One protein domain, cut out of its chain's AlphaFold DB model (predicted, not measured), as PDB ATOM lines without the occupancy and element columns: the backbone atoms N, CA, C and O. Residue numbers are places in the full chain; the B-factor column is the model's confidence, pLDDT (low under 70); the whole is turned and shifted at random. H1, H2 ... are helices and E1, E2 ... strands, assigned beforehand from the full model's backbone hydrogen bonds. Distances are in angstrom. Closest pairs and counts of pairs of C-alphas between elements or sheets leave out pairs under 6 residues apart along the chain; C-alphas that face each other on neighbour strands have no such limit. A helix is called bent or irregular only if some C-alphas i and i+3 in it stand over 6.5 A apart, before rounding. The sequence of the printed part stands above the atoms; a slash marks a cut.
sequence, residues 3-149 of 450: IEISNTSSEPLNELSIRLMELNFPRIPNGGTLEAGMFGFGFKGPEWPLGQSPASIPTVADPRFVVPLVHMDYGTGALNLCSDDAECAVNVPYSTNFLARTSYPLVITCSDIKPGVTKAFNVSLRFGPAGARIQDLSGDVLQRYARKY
ATOM      1  N   ILE A   3     -58.320 -44.209  26.560       92.06
ATOM      2  CA  ILE A   3     -58.627 -42.987  25.813       92.06
ATOM      3  C   ILE A   3     -59.476 -43.388  24.619       92.06
ATOM      4  O   ILE A   3     -59.088 -44.275  23.864       92.06
ATOM      5  N   GLU A   4     -60.630 -42.752  24.465       94.19
ATOM      6  CA  GLU A   4     -61.546 -42.987  23.355       94.19
ATOM      7  C   GLU A   4     -61.690 -41.705  22.541       94.19
ATOM      8  O   GLU A   4     -61.890 -40.624  23.094       94.19
ATOM      9  N   ILE A   5     -61.541 -41.830  21.227       91.25
ATOM     10  CA  ILE A   5     -61.565 -40.715  20.289       91.25
ATOM     11  C   ILE A   5     -62.559 -41.068  19.191       91.25
ATOM     12  O   ILE A   5     -62.375 -42.060  18.489       91.25
ATOM     13  N   SER A   6     -63.592 -40.244  19.040       93.44
ATOM     14  CA  SER A   6     -64.607 -40.395  17.995       93.44
ATOM     15  C   SER A   6     -64.467 -39.273  16.976       93.44
ATOM     16  O   SER A   6     -64.624 -38.104  17.327       93.44
ATOM     17  N   ASN A   7     -64.185 -39.616  15.717       95.12
ATOM     18  CA  ASN A   7     -64.227 -38.652  14.621       95.12
ATOM     19  C   ASN A   7     -65.651 -38.582  14.058       95.12
ATOM     20  O   ASN A   7     -66.054 -39.423  13.259       95.12
ATOM     21  N   THR A   8     -66.418 -37.575  14.467       95.00
ATOM     22  CA  THR A   8     -67.795 -37.360  13.992       95.00
ATOM     23  C   THR A   8     -67.877 -36.501  12.726       95.00
ATOM     24  O   THR A   8     -68.974 -36.125  12.323       95.00
ATOM     25  N   SER A   9     -66.742 -36.134  12.126       93.69
ATOM     26  CA  SER A   9     -66.700 -35.316  10.910       93.69
ATOM     27  C   SER A   9     -66.763 -36.169   9.637       93.69
ATOM     28  O   SER A   9     -66.654 -37.396   9.691       93.69
ATOM     29  N   SER A  10     -66.941 -35.512   8.487       95.25
ATOM     30  CA  SER A  10     -66.866 -36.139   7.160       95.25
ATOM     31  C   SER A  10     -65.433 -36.332   6.657       95.25
ATOM     32  O   SER A  10     -65.235 -37.056   5.687       95.25
ATOM     33  N   GLU A  11     -64.448 -35.713   7.310       94.62
ATOM     34  CA  GLU A  11     -63.044 -35.713   6.895       94.62
ATOM     35  C   GLU A  11     -62.190 -36.586   7.827       94.62
ATOM     36  O   GLU A  11     -62.504 -36.739   9.013       94.62
ATOM     37  N   PRO A  12     -61.112 -37.215   7.332       92.19
ATOM     38  CA  PRO A  12     -60.194 -37.947   8.193       92.19
ATOM     39  C   PRO A  12     -59.446 -36.997   9.138       92.19
ATOM     40  O   PRO A  12     -59.005 -35.917   8.748       92.19
ATOM     41  N   LEU A  13     -59.239 -37.430  10.383       90.50
ATOM     42  CA  LEU A  13     -58.247 -36.820  11.267       90.50
ATOM     43  C   LEU A  13     -56.923 -37.555  11.055       90.50
ATOM     44  O   LEU A  13     -56.727 -38.660  11.570       90.50
ATOM     45  N   ASN A  14     -56.040 -36.939  10.268       89.50
ATOM     46  CA  ASN A  14     -54.733 -37.507   9.926       89.50
ATOM     47  C   ASN A  14     -53.865 -37.700  11.173       89.50
ATOM     48  O   ASN A  14     -53.239 -38.743  11.335       89.50
ATOM     49  N   GLU A  15     -53.873 -36.715  12.074       91.19
ATOM     50  CA  GLU A  15     -53.140 -36.758  13.331       91.19
ATOM     51  C   GLU A  15     -53.900 -36.017  14.437       91.19
ATOM     52  O   GLU A  15     -54.420 -34.920  14.230       91.19
ATOM     53  N   LEU A  16     -53.937 -36.610  15.630       91.94
ATOM     54  CA  LEU A  16     -54.397 -35.973  16.856       91.94
ATOM     55  C   LEU A  16     -53.379 -36.215  17.971       91.94
ATOM     56  O   LEU A  16     -53.159 -37.353  18.389       91.94
ATOM     57  N   SER A  17     -52.805 -35.124  18.474       94.31
ATOM     58  CA  SER A  17     -51.857 -35.134  19.587       94.31
ATOM     59  C   SER A  17     -52.528 -34.667  20.881       94.31
ATOM     60  O   SER A  17     -53.143 -33.603  20.928       94.31
ATOM     61  N   ILE A  18     -52.400 -35.459  21.947       93.38
ATOM     62  CA  ILE A  18     -53.003 -35.200  23.258       93.38
ATOM     63  C   ILE A  18     -51.896 -35.144  24.309       93.38
ATOM     64  O   ILE A  18     -51.202 -36.133  24.555       93.38
ATOM     65  N   ARG A  19     -51.762 -33.996  24.980       94.38
ATOM     66  CA  ARG A  19     -50.962 -33.872  26.206       94.38
ATOM     67  C   ARG A  19     -51.765 -34.444  27.368       94.38
ATOM     68  O   ARG A  19     -52.735 -33.835  27.804       94.38
ATOM     69  N   LEU A  20     -51.357 -35.610  27.859       93.12
ATOM     70  CA  LEU A  20     -52.076 -36.336  28.906       93.12
ATOM     71  C   LEU A  20     -51.920 -35.670  30.269       93.12
ATOM     72  O   LEU A  20     -52.893 -35.447  30.980       93.12
ATOM     73  N   MET A  21     -50.675 -35.379  30.635       94.06
ATOM     74  CA  MET A  21     -50.306 -34.738  31.892       94.06
ATOM     75  C   MET A  21     -48.873 -34.218  31.812       94.06
ATOM     76  O   MET A  21     -48.176 -34.423  30.818       94.06
ATOM     77  N   GLU A  22     -48.431 -33.554  32.870       94.69
ATOM     78  CA  GLU A  22     -47.038 -33.182  33.080       94.69
ATOM     79  C   GLU A  22     -46.532 -33.819  34.370       94.69
ATOM     80  O   GLU A  22     -47.220 -33.778  35.389       94.69
ATOM     81  N   LEU A  23     -45.335 -34.402  34.318       94.94
ATOM     82  CA  LEU A  23     -44.649 -34.929  35.492       94.94
ATOM     83  C   LEU A  23     -43.430 -34.072  35.810       94.94
ATOM     84  O   LEU A  23     -42.677 -33.703  34.912       94.94
ATOM     85  N   ASN A  24     -43.235 -33.792  37.097       95.38
ATOM     86  CA  ASN A  24     -42.035 -33.150  37.615       95.38
ATOM     87  C   ASN A  24     -41.158 -34.199  38.308       95.38
ATOM     88  O   ASN A  24     -41.609 -34.870  39.239       95.38
ATOM     89  N   PHE A  25     -39.917 -34.339  37.856       94.81
ATOM     90  CA  PHE A  25     -38.957 -35.317  38.360       94.81
ATOM     91  C   PHE A  25     -37.979 -34.688  39.366       94.81
ATOM     92  O   PHE A  25     -37.706 -33.492  39.307       94.81
ATOM     93  N   PRO A  26     -37.391 -35.474  40.287       94.12
ATOM     94  CA  PRO A  26     -36.421 -34.956  41.260       94.12
ATOM     95  C   PRO A  26     -35.092 -34.505  40.626       94.12
ATOM     96  O   PRO A  26     -34.313 -33.790  41.249       94.12
ATOM     97  N   ARG A  27     -34.822 -34.939  39.394       93.00
ATOM     98  CA  ARG A  27     -33.669 -34.568  38.568       93.00
ATOM     99  C   ARG A  27     -34.050 -34.693  37.100       93.00
ATOM    100  O   ARG A  27     -35.084 -35.277  36.786       93.00
ATOM    101  N   ILE A  28     -33.179 -34.218  36.215       92.62
ATOM    102  CA  ILE A  28     -33.280 -34.506  34.782       92.62
ATOM    103  C   ILE A  28     -33.228 -36.035  34.608       92.62
ATOM    104  O   ILE A  28     -32.221 -36.638  35.017       92.62
ATOM    105  N   PRO A  29     -34.288 -36.671  34.075       91.88
ATOM    106  CA  PRO A  29     -34.263 -38.101  33.815       91.88
ATOM    107  C   PRO A  29     -33.239 -38.413  32.729       91.88
ATOM    108  O   PRO A  29     -33.084 -37.635  31.791       91.88
ATOM    109  N   ASN A  30     -32.573 -39.553  32.831       89.06
ATOM    110  CA  ASN A  30     -31.874 -40.164  31.709       89.06
ATOM    111  C   ASN A  30     -32.853 -41.081  30.981       89.06
ATOM    112  O   ASN A  30     -33.705 -41.691  31.622       89.06
ATOM    113  N   GLY A  31     -32.815 -41.163  29.658       86.19
ATOM    114  CA  GLY A  31     -33.881 -41.889  28.975       86.19
ATOM    115  C   GLY A  31     -34.055 -41.573  27.506       86.19
ATOM    116  O   GLY A  31     -33.325 -40.774  26.922       86.19
ATOM    117  N   GLY A  32     -35.062 -42.206  26.918       86.75
ATOM    118  CA  GLY A  32     -35.411 -42.025  25.519       86.75
ATOM    119  C   GLY A  32     -36.325 -43.117  24.985       86.75
ATOM    120  O   GLY A  32     -36.801 -43.991  25.716       86.75
ATOM    121  N   THR A  33     -36.570 -43.034  23.684       86.31
ATOM    122  CA  THR A  33     -37.225 -44.081  22.905       86.31
ATOM    123  C   THR A  33     -36.346 -45.333  22.874       86.31
ATOM    124  O   THR A  33     -35.120 -45.253  22.959       86.31
ATOM    125  N   LEU A  34     -36.952 -46.516  22.759       81.75
ATOM    126  CA  LEU A  34     -36.206 -47.766  22.578       81.75
ATOM    127  C   LEU A  34     -35.787 -47.921  21.106       81.75
ATOM    128  O   LEU A  34     -36.183 -48.873  20.448       81.75
ATOM    129  N   GLU A  35     -35.062 -46.957  20.547       69.25
ATOM    130  CA  GLU A  35     -34.633 -47.023  19.148       69.25
ATOM    131  C   GLU A  35     -33.537 -48.083  18.955       69.25
ATOM    132  O   GLU A  35     -32.771 -48.364  19.871       69.25
ATOM    133  N   ALA A  36     -33.451 -48.685  17.771       67.94
ATOM    134  CA  ALA A  36     -32.385 -49.612  17.424       67.94
ATOM    135  C   ALA A  36     -31.614 -49.054  16.238       67.94
ATOM    136  O   ALA A  36     -32.189 -48.978  15.158       67.94
ATOM    137  N   GLY A  37     -30.335 -48.728  16.440       65.12
ATOM    138  CA  GLY A  37     -29.460 -48.412  15.324       65.12
ATOM    139  C   GLY A  37     -28.056 -47.925  15.641       65.12
ATOM    140  O   GLY A  37     -27.682 -47.780  16.800       65.12
ATOM    141  N   MET A  38     -27.290 -47.708  14.580       65.62
ATOM    142  CA  MET A  38     -26.077 -46.902  14.510       65.62
ATOM    143  C   MET A  38     -26.367 -45.420  14.755       65.62
ATOM    144  O   MET A  38     -25.523 -44.717  15.312       65.62
ATOM    145  N   PHE A  39     -27.566 -44.967  14.382       55.03
ATOM    146  CA  PHE A  39     -28.044 -43.601  14.616       55.03
ATOM    147  C   PHE A  39     -29.022 -43.477  15.797       55.03
ATOM    148  O   PHE A  39     -29.277 -42.354  16.245       55.03
ATOM    149  N   GLY A  40     -29.472 -44.624  16.320       49.09
ATOM    150  CA  GLY A  40     -30.344 -44.815  17.484       49.09
ATOM    151  C   GLY A  40     -29.695 -45.559  18.651       49.09
ATOM    152  O   GLY A  40     -28.496 -45.819  18.650       49.09
ATOM    153  N   PHE A  41     -30.445 -45.920  19.697       41.88
ATOM    154  CA  PHE A  41     -29.880 -46.598  20.880       41.88
ATOM    155  C   PHE A  41     -29.329 -48.006  20.566       41.88
ATOM    156  O   PHE A  41     -30.035 -49.013  20.607       41.88
ATOM    157  N   GLY A  42     -28.022 -48.085  20.296       38.38
ATOM    158  CA  GLY A  42     -27.347 -49.318  19.877       38.38
ATOM    159  C   GLY A  42     -26.127 -49.780  20.674       38.38
ATOM    160  O   GLY A  42     -25.614 -50.849  20.361       38.38
ATOM    161  N   PHE A  43     -25.653 -49.061  21.699       41.50
ATOM    162  CA  PHE A  43     -24.376 -49.434  22.344       41.50
ATOM    163  C   PHE A  43     -24.401 -49.500  23.873       41.50
ATOM    164  O   PHE A  43     -23.783 -50.375  24.474       41.50
ATOM    165  N   LYS A  44     -25.149 -48.607  24.513       44.62
ATOM    166  CA  LYS A  44     -25.398 -48.558  25.957       44.62
ATOM    167  C   LYS A  44     -26.819 -48.028  26.118       44.62
ATOM    168  O   LYS A  44     -27.284 -47.302  25.238       44.62
ATOM    169  N   GLY A  45     -27.537 -48.437  27.163       47.81
ATOM    170  CA  GLY A  45     -28.877 -47.902  27.442       47.81
ATOM    171  C   GLY A  45     -28.863 -46.366  27.501       47.81
ATOM    172  O   GLY A  45     -27.789 -45.767  27.455       47.81
ATOM    173  N   PRO A  46     -30.019 -45.696  27.578       53.97
ATOM    174  CA  PRO A  46     -30.051 -44.243  27.554       53.97
ATOM    175  C   PRO A  46     -29.386 -43.644  28.801       53.97
ATOM    176  O   PRO A  46     -30.028 -43.375  29.806       53.97
ATOM    177  N   GLU A  47     -28.075 -43.424  28.725       62.12
ATOM    178  CA  GLU A  47     -27.294 -42.651  29.693       62.12
ATOM    179  C   GLU A  47     -27.451 -41.143  29.443       62.12
ATOM    180  O   GLU A  47     -27.062 -40.325  30.277       62.12
ATOM    181  N   TRP A  48     -28.041 -40.764  28.304       75.06
ATOM    182  CA  TRP A  48     -28.278 -39.374  27.947       75.06
ATOM    183  C   TRP A  48     -29.426 -38.783  28.759       75.06
ATOM    184  O   TRP A  48     -30.464 -39.435  28.921       75.06
ATOM    185  N   PRO A  49     -29.295 -37.522  29.192       84.44
ATOM    186  CA  PRO A  49     -30.424 -36.774  29.709       84.44
ATOM    187  C   PRO A  49     -31.565 -36.716  28.682       84.44
ATOM    188  O   PRO A  49     -31.342 -36.484  27.492       84.44
ATOM    189  N   LEU A  50     -32.799 -36.870  29.152       83.25
ATOM    190  CA  LEU A  50     -34.003 -36.879  28.332       83.25
ATOM    191  C   LEU A  50     -34.123 -35.584  27.512       83.25
ATOM    192  O   LEU A  50     -34.029 -34.471  28.047       83.25
ATOM    193  N   GLY A  51     -34.332 -35.738  26.202       72.81
ATOM    194  CA  GLY A  51     -34.391 -34.630  25.243       72.81
ATOM    195  C   GLY A  51     -33.026 -34.019  24.890       72.81
ATOM    196  O   GLY A  51     -32.985 -32.925  24.334       72.81
ATOM    197  N   GLN A  52     -31.916 -34.676  25.244       76.00
ATOM    198  CA  GLN A  52     -30.553 -34.322  24.807       76.00
ATOM    199  C   GLN A  52     -29.890 -35.437  23.994       76.00
ATOM    200  O   GLN A  52     -28.665 -35.491  23.892       76.00
ATOM    201  N   SER A  53     -30.683 -36.346  23.435       68.50
ATOM    202  CA  SER A  53     -30.181 -37.312  22.470       68.50
ATOM    203  C   SER A  53     -29.669 -36.596  21.208       68.50
ATOM    204  O   SER A  53     -30.131 -35.492  20.900       68.50
ATOM    205  N   PRO A  54     -28.727 -37.201  20.458       67.38
ATOM    206  CA  PRO A  54     -28.382 -36.737  19.118       67.38
ATOM    207  C   PRO A  54     -29.637 -36.510  18.269       67.38
ATOM    208  O   PRO A  54     -30.616 -37.239  18.411       67.38
ATOM    209  N   ALA A  55     -29.599 -35.526  17.366       64.50
ATOM    210  CA  ALA A  55     -30.745 -35.166  16.521       64.50
ATOM    211  C   ALA A  55     -31.244 -36.317  15.626       64.50
ATOM    212  O   ALA A  55     -32.368 -36.265  15.139       64.50
ATOM    213  N   SER A  56     -30.417 -37.346  15.420       59.66
ATOM    214  CA  SER A  56     -30.785 -38.566  14.708       59.66
ATOM    215  C   SER A  56     -31.752 -39.466  15.478       59.66
ATOM    216  O   SER A  56     -32.387 -40.304  14.853       59.66
ATOM    217  N   ILE A  57     -31.887 -39.287  16.797       66.25
ATOM    218  CA  ILE A  57     -32.760 -40.092  17.654       66.25
ATOM    219  C   ILE A  57     -34.121 -39.402  17.774       66.25
ATOM    220  O   ILE A  57     -34.206 -38.327  18.387       66.25
ATOM    221  N   PRO A  58     -35.207 -40.005  17.261       70.94
ATOM    222  CA  PRO A  58     -36.541 -39.452  17.415       70.94
ATOM    223  C   PRO A  58     -36.949 -39.422  18.890       70.94
ATOM    224  O   PRO A  58     -36.827 -40.411  19.614       70.94
ATOM    225  N   THR A  59     -37.509 -38.296  19.331       77.88
ATOM    226  CA  THR A  59     -38.159 -38.180  20.651       77.88
ATOM    227  C   THR A  59     -39.522 -38.875  20.687       77.88
ATOM    228  O   THR A  59     -40.020 -39.233  21.755       77.88
ATOM    229  N   VAL A  60     -40.105 -39.113  19.508       87.94
ATOM    230  CA  VAL A  60     -41.377 -39.803  19.307       87.94
ATOM    231  C   VAL A  60     -41.129 -41.294  19.084       87.94
ATOM    232  O   VAL A  60     -40.461 -41.683  18.128       87.94
ATOM    233  N   ALA A  61     -41.711 -42.140  19.931       91.25
ATOM    234  CA  ALA A  61     -41.762 -43.578  19.716       91.25
ATOM    235  C   ALA A  61     -43.017 -43.934  18.906       91.25
ATOM    236  O   ALA A  61     -44.089 -44.159  19.472       91.25
ATOM    237  N   ASP A  62     -42.886 -43.938  17.579       91.69
ATOM    238  CA  ASP A  62     -43.960 -44.274  16.641       91.69
ATOM    239  C   ASP A  62     -44.057 -45.800  16.421       91.69
ATOM    240  O   ASP A  62     -43.078 -46.400  15.961       91.69
ATOM    241  N   PRO A  63     -45.225 -46.434  16.672       92.44
ATOM    242  CA  PRO A  63     -45.426 -47.877  16.509       92.44
ATOM    243  C   PRO A  63     -45.229 -48.402  15.083       92.44
ATOM    244  O   PRO A  63     -45.220 -49.618  14.881       92.44
ATOM    245  N   ARG A  64     -45.108 -47.533  14.075       90.81
ATOM    246  CA  ARG A  64     -44.740 -47.934  12.714       90.81
ATOM    247  C   ARG A  64     -43.269 -48.325  12.605       90.81
ATOM    248  O   ARG A  64     -42.946 -49.148  11.755       90.81
ATOM    249  N   PHE A  65     -42.405 -47.783  13.467       89.44
ATOM    250  CA  PHE A  65     -40.945 -47.920  13.389       89.44
ATOM    251  C   PHE A  65     -40.331 -48.563  14.638       89.44
ATOM    252  O   PHE A  65     -39.383 -49.344  14.524       89.44
ATOM    253  N   VAL A  66     -40.863 -48.257  15.823       90.38
ATOM    254  CA  VAL A  66     -40.304 -48.641  17.124       90.38
ATOM    255  C   VAL A  66     -41.398 -49.005  18.123       90.38
ATOM    256  O   VAL A  66     -42.544 -48.595  17.980       90.38
ATOM    257  N   VAL A  67     -41.058 -49.778  19.161       93.38
ATOM    258  CA  VAL A  67     -41.984 -50.013  20.278       93.38
ATOM    259  C   VAL A  67     -42.409 -48.651  20.843       93.38
ATOM    260  O   VAL A  67     -41.520 -47.877  21.204       93.38
ATOM    261  N   PRO A  68     -43.717 -48.344  20.955       94.62
ATOM    262  CA  PRO A  68     -44.194 -47.052  21.441       94.62
ATOM    263  C   PRO A  68     -44.041 -46.965  22.959       94.62
ATOM    264  O   PRO A  68     -44.998 -47.084  23.733       94.62
ATOM    265  N   LEU A  69     -42.788 -46.788  23.365       93.00
ATOM    266  CA  LEU A  69     -42.318 -46.722  24.731       93.00
ATOM    267  C   LEU A  69     -41.221 -45.664  24.852       93.00
ATOM    268  O   LEU A  69     -40.253 -45.672  24.090       93.00
ATOM    269  N   VAL A  70     -41.344 -44.803  25.862       92.50
ATOM    270  CA  VAL A  70     -40.277 -43.894  26.303       92.50
ATOM    271  C   VAL A  70     -39.882 -44.257  27.728       92.50
ATOM    272  O   VAL A  70     -40.718 -44.229  28.636       92.50
ATOM    273  N   HIS A  71     -38.610 -44.606  27.912       92.00
ATOM    274  CA  HIS A  71     -38.016 -44.912  29.209       92.00
ATOM    275  C   HIS A  71     -37.429 -43.652  29.849       92.00
ATOM    276  O   HIS A  71     -36.821 -42.835  29.158       92.00
ATOM    277  N   MET A  72     -37.590 -43.508  31.162       92.44
ATOM    278  CA  MET A  72     -37.087 -42.394  31.964       92.44
ATOM    279  C   MET A  72     -36.570 -42.907  33.315       92.44
ATOM    280  O   MET A  72     -37.358 -43.294  34.173       92.44
ATOM    281  N   ASP A  73     -35.260 -42.869  33.527       92.00
ATOM    282  CA  ASP A  73     -34.578 -43.109  34.802       92.00
ATOM    283  C   ASP A  73     -34.312 -41.770  35.503       92.00
ATOM    284  O   ASP A  73     -33.536 -40.939  35.034       92.00
ATOM    285  N   TYR A  74     -34.952 -41.548  36.648       93.75
ATOM    286  CA  TYR A  74     -34.803 -40.330  37.448       93.75
ATOM    287  C   TYR A  74     -33.967 -40.557  38.720       93.75
ATOM    288  O   TYR A  74     -34.061 -39.797  39.685       93.75
ATOM    289  N   GLY A  75     -33.112 -41.583  38.730       92.94
ATOM    290  CA  GLY A  75     -32.107 -41.890  39.749       92.94
ATOM    291  C   GLY A  75     -32.654 -42.594  40.989       92.94
ATOM    292  O   GLY A  75     -32.068 -43.563  41.456       92.94
ATOM    293  N   THR A  76     -33.786 -42.133  41.526       95.00
ATOM    294  CA  THR A  76     -34.479 -42.791  42.651       95.00
ATOM    295  C   THR A  76     -35.532 -43.803  42.196       95.00
ATOM    296  O   THR A  76     -36.117 -44.505  43.019       95.00
ATOM    297  N   GLY A  77     -35.769 -43.895  40.889       95.94
ATOM    298  CA  GLY A  77     -36.738 -44.782  40.270       95.94
ATOM    299  C   GLY A  77     -36.710 -44.661  38.753       95.94
ATOM    300  O   GLY A  77     -35.955 -43.862  38.197       95.94
ATOM    301  N   ALA A  78     -37.559 -45.447  38.105       95.25
ATOM    302  CA  ALA A  78     -37.727 -45.434  36.662       95.25
ATOM    303  C   ALA A  78     -39.207 -45.374  36.273       95.25
ATOM    304  O   ALA A  78     -40.083 -45.797  37.029       95.25
ATOM    305  N   LEU A  79     -39.477 -44.859  35.078       95.69
ATOM    306  CA  LEU A  79     -40.797 -44.757  34.475       95.69
ATOM    307  C   LEU A  79     -40.734 -45.168  33.004       95.69
ATOM    308  O   LEU A  79     -39.917 -44.646  32.249       95.69
ATOM    309  N   ASN A  80     -41.666 -46.017  32.579       95.31
ATOM    310  CA  ASN A  80     -41.980 -46.208  31.166       95.31
ATOM    311  C   ASN A  80     -43.346 -45.593  30.838       95.31
ATOM    312  O   ASN A  80     -44.360 -45.973  31.428       95.31
ATOM    313  N   LEU A  81     -43.376 -44.679  29.865       95.88
ATOM    314  CA  LEU A  81     -44.601 -44.251  29.184       95.88
ATOM    315  C   LEU A  81     -44.836 -45.189  27.999       95.88
ATOM    316  O   LEU A  81     -43.968 -45.271  27.135       95.88
ATOM    317  N   CYS A  82     -45.982 -45.870  27.946       96.62
ATOM    318  CA  CYS A  82     -46.268 -46.872  26.912       96.62
ATOM    319  C   CYS A  82     -47.615 -46.630  26.226       96.62
ATOM    320  O   CYS A  82     -48.602 -46.361  26.913       96.62
ATOM    321  N   SER A  83     -47.688 -46.831  24.905       96.06
ATOM    322  CA  SER A  83     -48.949 -47.193  24.240       96.06
ATOM    323  C   SER A  83     -49.094 -48.710  24.320       96.06
ATOM    324  O   SER A  83     -48.419 -49.449  23.604       96.06
ATOM    325  N   ASP A  84     -49.953 -49.181  25.223       95.12
ATOM    326  CA  ASP A  84     -50.050 -50.604  25.552       95.12
ATOM    327  C   ASP A  84     -50.536 -51.428  24.360       95.12
ATOM    328  O   ASP A  84     -50.161 -52.586  24.223       95.12
ATOM    329  N   ASP A  85     -51.351 -50.848  23.478       91.50
ATOM    330  CA  ASP A  85     -51.921 -51.519  22.302       91.50
ATOM    331  C   ASP A  85     -51.032 -51.443  21.054       91.50
ATOM    332  O   ASP A  85     -51.342 -52.061  20.042       91.50
ATOM    333  N   ALA A  86     -49.903 -50.734  21.132       91.75
ATOM    334  CA  ALA A  86     -49.024 -50.462  20.000       91.75
ATOM    335  C   ALA A  86     -49.721 -49.770  18.807       91.75
ATOM    336  O   ALA A  86     -49.442 -50.075  17.644       91.75
ATOM    337  N   GLU A  87     -50.644 -48.852  19.102       90.50
ATOM    338  CA  GLU A  87     -51.469 -48.149  18.106       90.50
ATOM    339  C   GLU A  87     -51.179 -46.646  18.018       90.50
ATOM    340  O   GLU A  87     -51.279 -46.076  16.935       90.50
ATOM    341  N   CYS A  88     -50.810 -46.000  19.128       93.69
ATOM    342  CA  CYS A  88     -50.463 -44.578  19.130       93.69
ATOM    343  C   CYS A  88     -48.971 -44.396  19.398       93.69
ATOM    344  O   CYS A  88     -48.356 -45.162  20.144       93.69
ATOM    345  N   ALA A  89     -48.404 -43.348  18.812       94.69
ATOM    346  CA  ALA A  89     -47.076 -42.899  19.166       94.69
ATOM    347  C   ALA A  89     -47.083 -42.283  20.569       94.69
ATOM    348  O   ALA A  89     -48.074 -41.684  20.999       94.69
ATOM    349  N   VAL A  90     -45.968 -42.423  21.281       94.81
ATOM    350  CA  VAL A  90     -45.750 -41.783  22.586       94.81
ATOM    351  C   VAL A  90     -44.510 -40.904  22.534       94.81
ATOM    352  O   VAL A  90     -43.527 -41.247  21.882       94.81
ATOM    353  N   ASN A  91     -44.550 -39.755  23.202       92.06
ATOM    354  CA  ASN A  91     -43.467 -38.777  23.169       92.06
ATOM    355  C   ASN A  91     -43.362 -38.017  24.497       92.06
ATOM    356  O   ASN A  91     -44.360 -37.768  25.181       92.06
ATOM    357  N   VAL A  92     -42.139 -37.604  24.814       89.81
ATOM    358  CA  VAL A  92     -41.807 -36.647  25.866       89.81
ATOM    359  C   VAL A  92     -40.983 -35.510  25.231       89.81
ATOM    360  O   VAL A  92     -39.753 -35.565  25.225       89.81
ATOM    361  N   PRO A  93     -41.641 -34.501  24.624       82.81
ATOM    362  CA  PRO A  93     -41.036 -33.682  23.569       82.81
ATOM    363  C   PRO A  93     -39.982 -32.680  24.056       82.81
ATOM    364  O   PRO A  93     -38.997 -32.444  23.363       82.81
ATOM    365  N   TYR A  94     -40.189 -32.054  25.213       85.31
ATOM    366  CA  TYR A  94     -39.283 -31.048  25.774       85.31
ATOM    367  C   TYR A  94     -39.566 -30.841  27.263       85.31
ATOM    368  O   TYR A  94     -40.641 -31.188  27.747       85.31
ATOM    369  N   SER A  95     -38.621 -30.237  27.988       89.12
ATOM    370  CA  SER A  95     -38.904 -29.763  29.345       89.12
ATOM    371  C   SER A  95     -39.690 -28.453  29.298       89.12
ATOM    372  O   SER A  95     -39.261 -27.506  28.640       89.12
ATOM    373  N   THR A  96     -40.796 -28.362  30.033       89.88
ATOM    374  CA  THR A  96     -41.564 -27.116  30.224       89.88
ATOM    375  C   THR A  96     -40.951 -26.205  31.286       89.88
ATOM    376  O   THR A  96     -41.240 -25.011  31.324       89.88
ATOM    377  N   ASN A  97     -40.048 -26.737  32.115       87.50
ATOM    378  CA  ASN A  97     -39.201 -25.959  33.010       87.50
ATOM    379  C   ASN A  97     -37.797 -25.835  32.402       87.50
ATOM    380  O   ASN A  97     -36.973 -26.739  32.547       87.50
ATOM    381  N   PHE A  98     -37.520 -24.738  31.695       80.12
ATOM    382  CA  PHE A  98     -36.253 -24.563  30.971       80.12
ATOM    383  C   PHE A  98     -35.022 -24.479  31.883       80.12
ATOM    384  O   PHE A  98     -33.952 -24.932  31.487       80.12
ATOM    385  N   LEU A  99     -35.168 -23.935  33.098       85.25
ATOM    386  CA  LEU A  99     -34.049 -23.752  34.025       85.25
ATOM    387  C   LEU A  99     -33.675 -25.058  34.731       85.25
ATOM    388  O   LEU A  99     -32.517 -25.461  34.691       85.25
ATOM    389  N   ALA A 100     -34.644 -25.732  35.361       87.31
ATOM    390  CA  ALA A 100     -34.359 -26.951  36.127       87.31
ATOM    391  C   ALA A 100     -34.366 -28.222  35.264       87.31
ATOM    392  O   ALA A 100     -33.738 -29.215  35.620       87.31
ATOM    393  N   ARG A 101     -35.075 -28.192  34.129       89.50
ATOM    394  CA  ARG A 101     -35.222 -29.322  33.201       89.50
ATOM    395  C   ARG A 101     -35.810 -30.584  33.837       89.50
ATOM    396  O   ARG A 101     -35.397 -31.694  33.523       89.50
ATOM    397  N   THR A 102     -36.769 -30.408  34.741       93.06
ATOM    398  CA  THR A 102     -37.391 -31.503  35.500       93.06
ATOM    399  C   THR A 102     -38.860 -31.742  35.170       93.06
ATOM    400  O   THR A 102     -39.381 -32.793  35.530       93.06
ATOM    401  N   SER A 103     -39.530 -30.809  34.493       94.31
ATOM    402  CA  SER A 103     -40.957 -30.909  34.175       94.31
ATOM    403  C   SER A 103     -41.155 -31.303  32.724       94.31
ATOM    404  O   SER A 103     -40.709 -30.582  31.836       94.31
ATOM    405  N   TYR A 104     -41.838 -32.414  32.476       93.69
ATOM    406  CA  TYR A 104     -42.001 -32.957  31.134       93.69
ATOM    407  C   TYR A 104     -43.466 -33.301  30.833       93.69
ATOM    408  O   TYR A 104     -44.097 -34.035  31.604       93.69
ATOM    409  N   PRO A 105     -44.028 -32.806  29.714       94.44
ATOM    410  CA  PRO A 105     -45.345 -33.196  29.256       94.44
ATOM    411  C   PRO A 105     -45.281 -34.591  28.628       94.44
ATOM    412  O   PRO A 105     -44.394 -34.889  27.832       94.44
ATOM    413  N   LEU A 106     -46.253 -35.432  28.960       94.94
ATOM    414  CA  LEU A 106     -46.418 -36.746  28.352       94.94
ATOM    415  C   LEU A 106     -47.457 -36.635  27.244       94.94
ATOM    416  O   LEU A 106     -48.601 -36.246  27.500       94.94
ATOM    417  N   VAL A 107     -47.048 -36.941  26.018       95.25
ATOM    418  CA  VAL A 107     -47.864 -36.756  24.820       95.25
ATOM    419  C   VAL A 107     -48.100 -38.099  24.155       95.25
ATOM    420  O   VAL A 107     -47.196 -38.930  24.062       95.25
ATOM    421  N   ILE A 108     -49.323 -38.291  23.675       95.38
ATOM    422  CA  ILE A 108     -49.636 -39.342  22.715       95.38
ATOM    423  C   ILE A 108     -50.080 -38.720  21.408       95.38
ATOM    424  O   ILE A 108     -50.723 -37.670  21.407       95.38
ATOM    425  N   THR A 109     -49.779 -39.404  20.319       94.81
ATOM    426  CA  THR A 109     -50.178 -38.997  18.981       94.81
ATOM    427  C   THR A 109     -50.816 -40.190  18.300       94.81
ATOM    428  O   THR A 109     -50.207 -41.254  18.193       94.81
ATOM    429  N   CYS A 110     -52.065 -40.034  17.884       92.00
ATOM    430  CA  CYS A 110     -52.807 -41.072  17.188       92.00
ATOM    431  C   CYS A 110     -53.081 -40.608  15.757       92.00
ATOM    432  O   CYS A 110     -53.467 -39.458  15.539       92.00
ATOM    433  N   SER A 111     -52.900 -41.514  14.801       89.31
ATOM    434  CA  SER A 111     -53.027 -41.213  13.375       89.31
ATOM    435  C   SER A 111     -54.202 -41.952  12.730       89.31
ATOM    436  O   SER A 111     -54.775 -42.900  13.294       89.31
ATOM    437  N   ASP A 112     -54.567 -41.504  11.531       87.06
ATOM    438  CA  ASP A 112     -55.514 -42.160  10.624       87.06
ATOM    439  C   ASP A 112     -56.881 -42.473  11.259       87.06
ATOM    440  O   ASP A 112     -57.386 -43.604  11.189       87.06
ATOM    441  N   ILE A 113     -57.494 -41.498  11.935       90.31
ATOM    442  CA  ILE A 113     -58.847 -41.651  12.491       90.31
ATOM    443  C   ILE A 113     -59.864 -41.291  11.402       90.31
ATOM    444  O   ILE A 113     -60.183 -40.124  11.168       90.31
ATOM    445  N   LYS A 114     -60.354 -42.321  10.709       93.88
ATOM    446  CA  LYS A 114     -61.294 -42.200   9.582       93.88
ATOM    447  C   LYS A 114     -62.618 -41.510   9.980       93.88
ATOM    448  O   LYS A 114     -63.001 -41.590  11.149       93.88
ATOM    449  N   PRO A 115     -63.334 -40.886   9.023       95.94
ATOM    450  CA  PRO A 115     -64.673 -40.336   9.251       95.94
ATOM    451  C   PRO A 115     -65.624 -41.362   9.873       95.94
ATOM    452  O   PRO A 115     -65.662 -42.516   9.442       95.94
ATOM    453  N   GLY A 116     -66.386 -40.953  10.887       94.75
ATOM    454  CA  GLY A 116     -67.364 -41.800  11.577       94.75
ATOM    455  C   GLY A 116     -66.772 -42.927  12.431       94.75
ATOM    456  O   GLY A 116     -67.530 -43.756  12.935       94.75
ATOM    457  N   VAL A 117     -65.445 -42.996  12.598       94.75
ATOM    458  CA  VAL A 117     -64.783 -44.059  13.368       94.75
ATOM    459  C   VAL A 117     -64.459 -43.594  14.784       94.75
ATOM    460  O   VAL A 117     -63.881 -42.526  15.000       94.75
ATOM    461  N   THR A 118     -64.767 -44.462  15.746       93.06
ATOM    462  CA  THR A 118     -64.273 -44.387  17.122       93.06
ATOM    463  C   THR A 118     -63.088 -45.331  17.293       93.06
ATOM    464  O   THR A 118     -63.195 -46.522  17.000       93.06
ATOM    465  N   LYS A 119     -61.959 -44.815  17.786       91.50
ATOM    466  CA  LYS A 119     -60.811 -45.624  18.211       91.50
ATOM    467  C   LYS A 119     -60.630 -45.514  19.724       91.50
ATOM    468  O   LYS A 119     -60.790 -44.436  20.293       91.50
ATOM    469  N   ALA A 120     -60.277 -46.625  20.363       92.06
ATOM    470  CA  ALA A 120     -59.948 -46.674  21.781       92.06
ATOM    471  C   ALA A 120     -58.531 -47.215  21.970       92.06
ATOM    472  O   ALA A 120     -58.154 -48.189  21.321       92.06
ATOM    473  N   PHE A 121     -57.774 -46.594  22.871       90.88
ATOM    474  CA  PHE A 121     -56.374 -46.922  23.114       90.88
ATOM    475  C   PHE A 121     -56.063 -46.942  24.607       90.88
ATOM    476  O   PHE A 121     -56.586 -46.138  25.384       90.88
ATOM    477  N   ASN A 122     -55.170 -47.840  25.002       95.12
ATOM    478  CA  ASN A 122     -54.643 -47.954  26.349       95.12
ATOM    479  C   ASN A 122     -53.234 -47.362  26.413       95.12
ATOM    480  O   ASN A 122     -52.354 -47.678  25.611       95.12
ATOM    481  N   VAL A 123     -53.042 -46.479  27.387       95.81
ATOM    482  CA  VAL A 123     -51.766 -45.825  27.674       95.81
ATOM    483  C   VAL A 123     -51.455 -45.999  29.148       95.81
ATOM    484  O   VAL A 123     -52.323 -45.773  29.999       95.81
ATOM    485  N   SER A 124     -50.217 -46.348  29.473       96.94
ATOM    486  CA  SER A 124     -49.798 -46.592  30.849       96.94
ATOM    487  C   SER A 124     -48.550 -45.805  31.233       96.94
ATOM    488  O   SER A 124     -47.686 -45.498  30.412       96.94
ATOM    489  N   LEU A 125     -48.492 -45.480  32.526       97.06
ATOM    490  CA  LEU A 125     -47.316 -44.978  33.222       97.06
ATOM    491  C   LEU A 125     -46.880 -46.073  34.182       97.06
ATOM    492  O   LEU A 125     -47.633 -46.432  35.088       97.06
ATOM    493  N   ARG A 126     -45.702 -46.638  33.948       97.38
ATOM    494  CA  ARG A 126     -45.238 -47.827  34.659       97.38
ATOM    495  C   ARG A 126     -44.000 -47.487  35.466       97.38
ATOM    496  O   ARG A 126     -42.935 -47.293  34.891       97.38
ATOM    497  N   PHE A 127     -44.172 -47.373  36.778       97.50
ATOM    498  CA  PHE A 127     -43.112 -46.982  37.702       97.50
ATOM    499  C   PHE A 127     -42.382 -48.200  38.260       97.50
ATOM    500  O   PHE A 127     -42.998 -49.226  38.548       97.50
ATOM    501  N   GLY A 128     -41.076 -48.056  38.455       97.19
ATOM    502  CA  GLY A 128     -40.216 -49.049  39.078       97.19
ATOM    503  C   GLY A 128     -39.226 -48.434  40.061       97.19
ATOM    504  O   GLY A 128     -38.998 -47.220  40.036       97.19
ATOM    505  N   PRO A 129     -38.613 -49.265  40.923       97.00
ATOM    506  CA  PRO A 129     -37.499 -48.833  41.760       97.00
ATOM    507  C   PRO A 129     -36.287 -48.416  40.909       97.00
ATOM    508  O   PRO A 129     -36.232 -48.668  39.704       97.00
ATOM    509  N   ALA A 130     -35.299 -47.779  41.543       93.75
ATOM    510  CA  ALA A 130     -34.042 -47.430  40.885       93.75
ATOM    511  C   ALA A 130     -33.392 -48.678  40.259       93.75
ATOM    512  O   ALA A 130     -33.348 -49.741  40.882       93.75
ATOM    513  N   GLY A 131     -32.912 -48.553  39.020       88.19
ATOM    514  CA  GLY A 131     -32.330 -49.667  38.265       88.19
ATOM    515  C   GLY A 131     -33.338 -50.658  37.666       88.19
ATOM    516  O   GLY A 131     -32.912 -51.657  37.087       88.19
ATOM    517  N   ALA A 132     -34.652 -50.413  37.771       92.31
ATOM    518  CA  ALA A 132     -35.652 -51.230  37.086       92.31
ATOM    519  C   ALA A 132     -35.429 -51.207  35.566       92.31
ATOM    520  O   ALA A 132     -35.284 -50.144  34.959       92.31
ATOM    521  N   ARG A 133     -35.417 -52.388  34.939       88.88
ATOM    522  CA  ARG A 133     -35.145 -52.510  33.504       88.88
ATOM    523  C   ARG A 133     -36.418 -52.300  32.698       88.88
ATOM    524  O   ARG A 133     -37.528 -52.550  33.167       88.88
ATOM    525  N   ILE A 134     -36.257 -51.943  31.425       89.81
ATOM    526  CA  ILE A 134     -37.381 -51.766  30.494       89.81
ATOM    527  C   ILE A 134     -38.247 -53.034  30.416       89.81
ATOM    528  O   ILE A 134     -39.473 -52.931  30.418       89.81
ATOM    529  N   GLN A 135     -37.636 -54.224  30.399       90.44
ATOM    530  CA  GLN A 135     -38.350 -55.505  30.368       90.44
ATOM    531  C   GLN A 135     -39.186 -55.749  31.628       90.44
ATOM    532  O   GLN A 135     -40.261 -56.337  31.527       90.44
ATOM    533  N   ASP A 136     -38.707 -55.298  32.790       92.31
ATOM    534  CA  ASP A 136     -39.390 -55.510  34.070       92.31
ATOM    535  C   ASP A 136     -40.679 -54.676  34.139       92.31
ATOM    536  O   ASP A 136     -41.674 -55.105  34.717       92.31
ATOM    537  N   LEU A 137     -40.676 -53.499  33.505       95.56
ATOM    538  CA  LEU A 137     -41.812 -52.578  33.495       95.56
ATOM    539  C   LEU A 137     -42.756 -52.794  32.305       95.56
ATOM    540  O   LEU A 137     -43.956 -52.566  32.434       95.56
ATOM    541  N   SER A 138     -42.244 -53.220  31.148       95.56
ATOM    542  CA  SER A 138     -42.988 -53.189  29.878       95.56
ATOM    543  C   SER A 138     -42.817 -54.433  29.003       95.56
ATOM    544  O   SER A 138     -43.006 -54.363  27.788       95.56
ATOM    545  N   GLY A 139     -42.470 -55.583  29.588       95.00
ATOM    546  CA  GLY A 139     -42.258 -56.834  28.850       95.00
ATOM    547  C   GLY A 139     -43.453 -57.287  27.998       95.00
ATOM    548  O   GLY A 139     -43.265 -57.796  26.896       95.00
ATOM    549  N   ASP A 140     -44.682 -57.054  28.451       96.31
ATOM    550  CA  ASP A 140     -45.918 -57.310  27.697       96.31
ATOM    551  C   ASP A 140     -46.069 -56.398  26.468       96.31
ATOM    552  O   ASP A 140     -46.533 -56.868  25.429       96.31
ATOM    553  N   VAL A 141     -45.637 -55.133  26.544       96.31
ATOM    554  CA  VAL A 141     -45.662 -54.195  25.404       96.31
ATOM    555  C   VAL A 141     -44.649 -54.631  24.349       96.31
ATOM    556  O   VAL A 141     -44.981 -54.677  23.165       96.31
ATOM    557  N   LEU A 142     -43.444 -55.038  24.775       95.50
ATOM    558  CA  LEU A 142     -42.427 -55.616  23.888       95.50
ATOM    559  C   LEU A 142     -42.970 -56.863  23.173       95.50
ATOM    560  O   LEU A 142     -42.891 -56.964  21.949       95.50
ATOM    561  N   GLN A 143     -43.582 -57.787  23.923       96.38
ATOM    562  CA  GLN A 143     -44.183 -59.001  23.363       96.38
ATOM    563  C   GLN A 143     -45.333 -58.694  22.404       96.38
ATOM    564  O   GLN A 143     -45.459 -59.348  21.371       96.38
ATOM    565  N   ARG A 144     -46.187 -57.717  22.722       96.50
ATOM    566  CA  ARG A 144     -47.306 -57.333  21.856       96.50
ATOM    567  C   ARG A 144     -46.814 -56.714  20.554       96.50
ATOM    568  O   ARG A 144     -47.313 -57.091  19.499       96.50
ATOM    569  N   TYR A 145     -45.811 -55.842  20.622       96.56
ATOM    570  CA  TYR A 145     -45.178 -55.274  19.435       96.56
ATOM    571  C   TYR A 145     -44.564 -56.371  18.554       96.56
ATOM    572  O   TYR A 145     -44.865 -56.436  17.366       96.56
ATOM    573  N   ALA A 146     -43.808 -57.301  19.148       96.88
ATOM    574  CA  ALA A 146     -43.228 -58.435  18.428       96.88
ATOM    575  C   ALA A 146     -44.282 -59.402  17.851       96.88
ATOM    576  O   ALA A 146     -44.029 -60.060  16.852       96.88
ATOM    577  N   ARG A 147     -45.477 -59.510  18.451       97.12
ATOM    578  CA  ARG A 147     -46.598 -60.274  17.869       97.12
ATOM    579  C   ARG A 147     -47.269 -59.533  16.717       97.12
ATOM    580  O   ARG A 147     -47.673 -60.176  15.753       97.12
ATOM    581  N   LYS A 148     -47.407 -58.207  16.823       96.62
ATOM    582  CA  LYS A 148     -47.960 -57.353  15.761       96.62
ATOM    583  C   LYS A 148     -47.046 -57.349  14.534       96.62
ATOM    584  O   LYS A 148     -47.534 -57.394  13.409       96.62
ATOM    585  N   TYR A 149     -45.735 -57.360  14.761       96.94
ATOM    586  CA  TYR A 149     -44.706 -57.382  13.726       96.94
ATOM    587  C   TYR A 149     -43.751 -58.558  13.973       96.94
ATOM    588  O   TYR A 149     -42.699 -58.374  14.577       96.94
TER     589      TYR A 149
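What this domain is: This is residues 3 to 149 of the 450 residues of an uncharacterized protein of Verrucomicrobia bacterium (UniProt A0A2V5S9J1). Two sheets stand partly face to face, their long strands E2, E7 and E8 running along the length of the domain, and helix H1 covers the face of the larger sheet that is turned away from the smaller one. A long stretch with no named element, residues 34 to 68, loops out from the E3 edge of the larger sheet and returns to E4. The printed part has 147 residues with eight named strands, E1 to E8, followed by one named helix; the class is mixed, helices and strands, with under half of the residues in named elements. The larger sheet has the order E1 - E8 - E5 - E4 - E3 and the smaller E2 - E7 - E6, both antiparallel. The whole is compact, with a radius of gyration of the C-alphas of 15.5 A and spans of 47 by 36 by 28 A.

Where its parts are: E1, residues 3 to 6, begins at C-alpha 3 (-58.627, -42.987, 25.813). E2 is residues 13 to 24, 31.2 A long, and E3 is residues 30 to 33. E4, residues 69 to 73, and E5, residues 77 to 83, follow, then E6, residues 89 to 91. E7, residues 103 to 113, is 30.1 A long. E8, residues 118 to 129, is 36.7 A long and ends at C-alpha 129 (-37.499, -48.833, 41.760). H1, residues 134 to 148, is 19.0 A long and ends at C-alpha 148 (-47.960, -57.353, 15.761); it is irregular, with C-alphas 137 and 140 8.5 A apart.

How they stand to each other: E3, E4 and E5 form a meander, each strand the antiparallel neighbour of the one before, with N 32 and O 71 at 2.9 A and N 72 and O 79 at 2.8 A. The pairing of E8 is staggered: residues 118 to 121 pair with E1, N 3 and O 121 at 2.8 A, and residues 123 to 129 with E5, N 80 and O 126 at 2.9 A. H1 is on this sheet at a height of 10.5 A, over E5 and along the strands, at 10 degrees to E5 on the local plane; 9 of its 11 O i to N i+4 pairs are within hydrogen-bond range. Its closest C-alphas to E8 are those of Leu 137 and Arg 126, 6.0 A. In the other sheet, E2 and E7 have N 18 and O 108 at 2.8 A, and the hairpin E6 and E7 has N 89 and O 109 at 2.8 A. Between the sheets, the closest C-alphas of E4 and E6 are those of Leu 69 and Val 90, 6.4 A.

The domain as a whole: The two C-alphas farthest apart, those of Ser 10 and Thr 76, are 48.5 A apart. The printed part has no cut. The links E3 to E4 and E6 to E7 are long. The mean pLDDT of the printed part is 87.7, with residues 35 to 47 and 53 to 57 under 70.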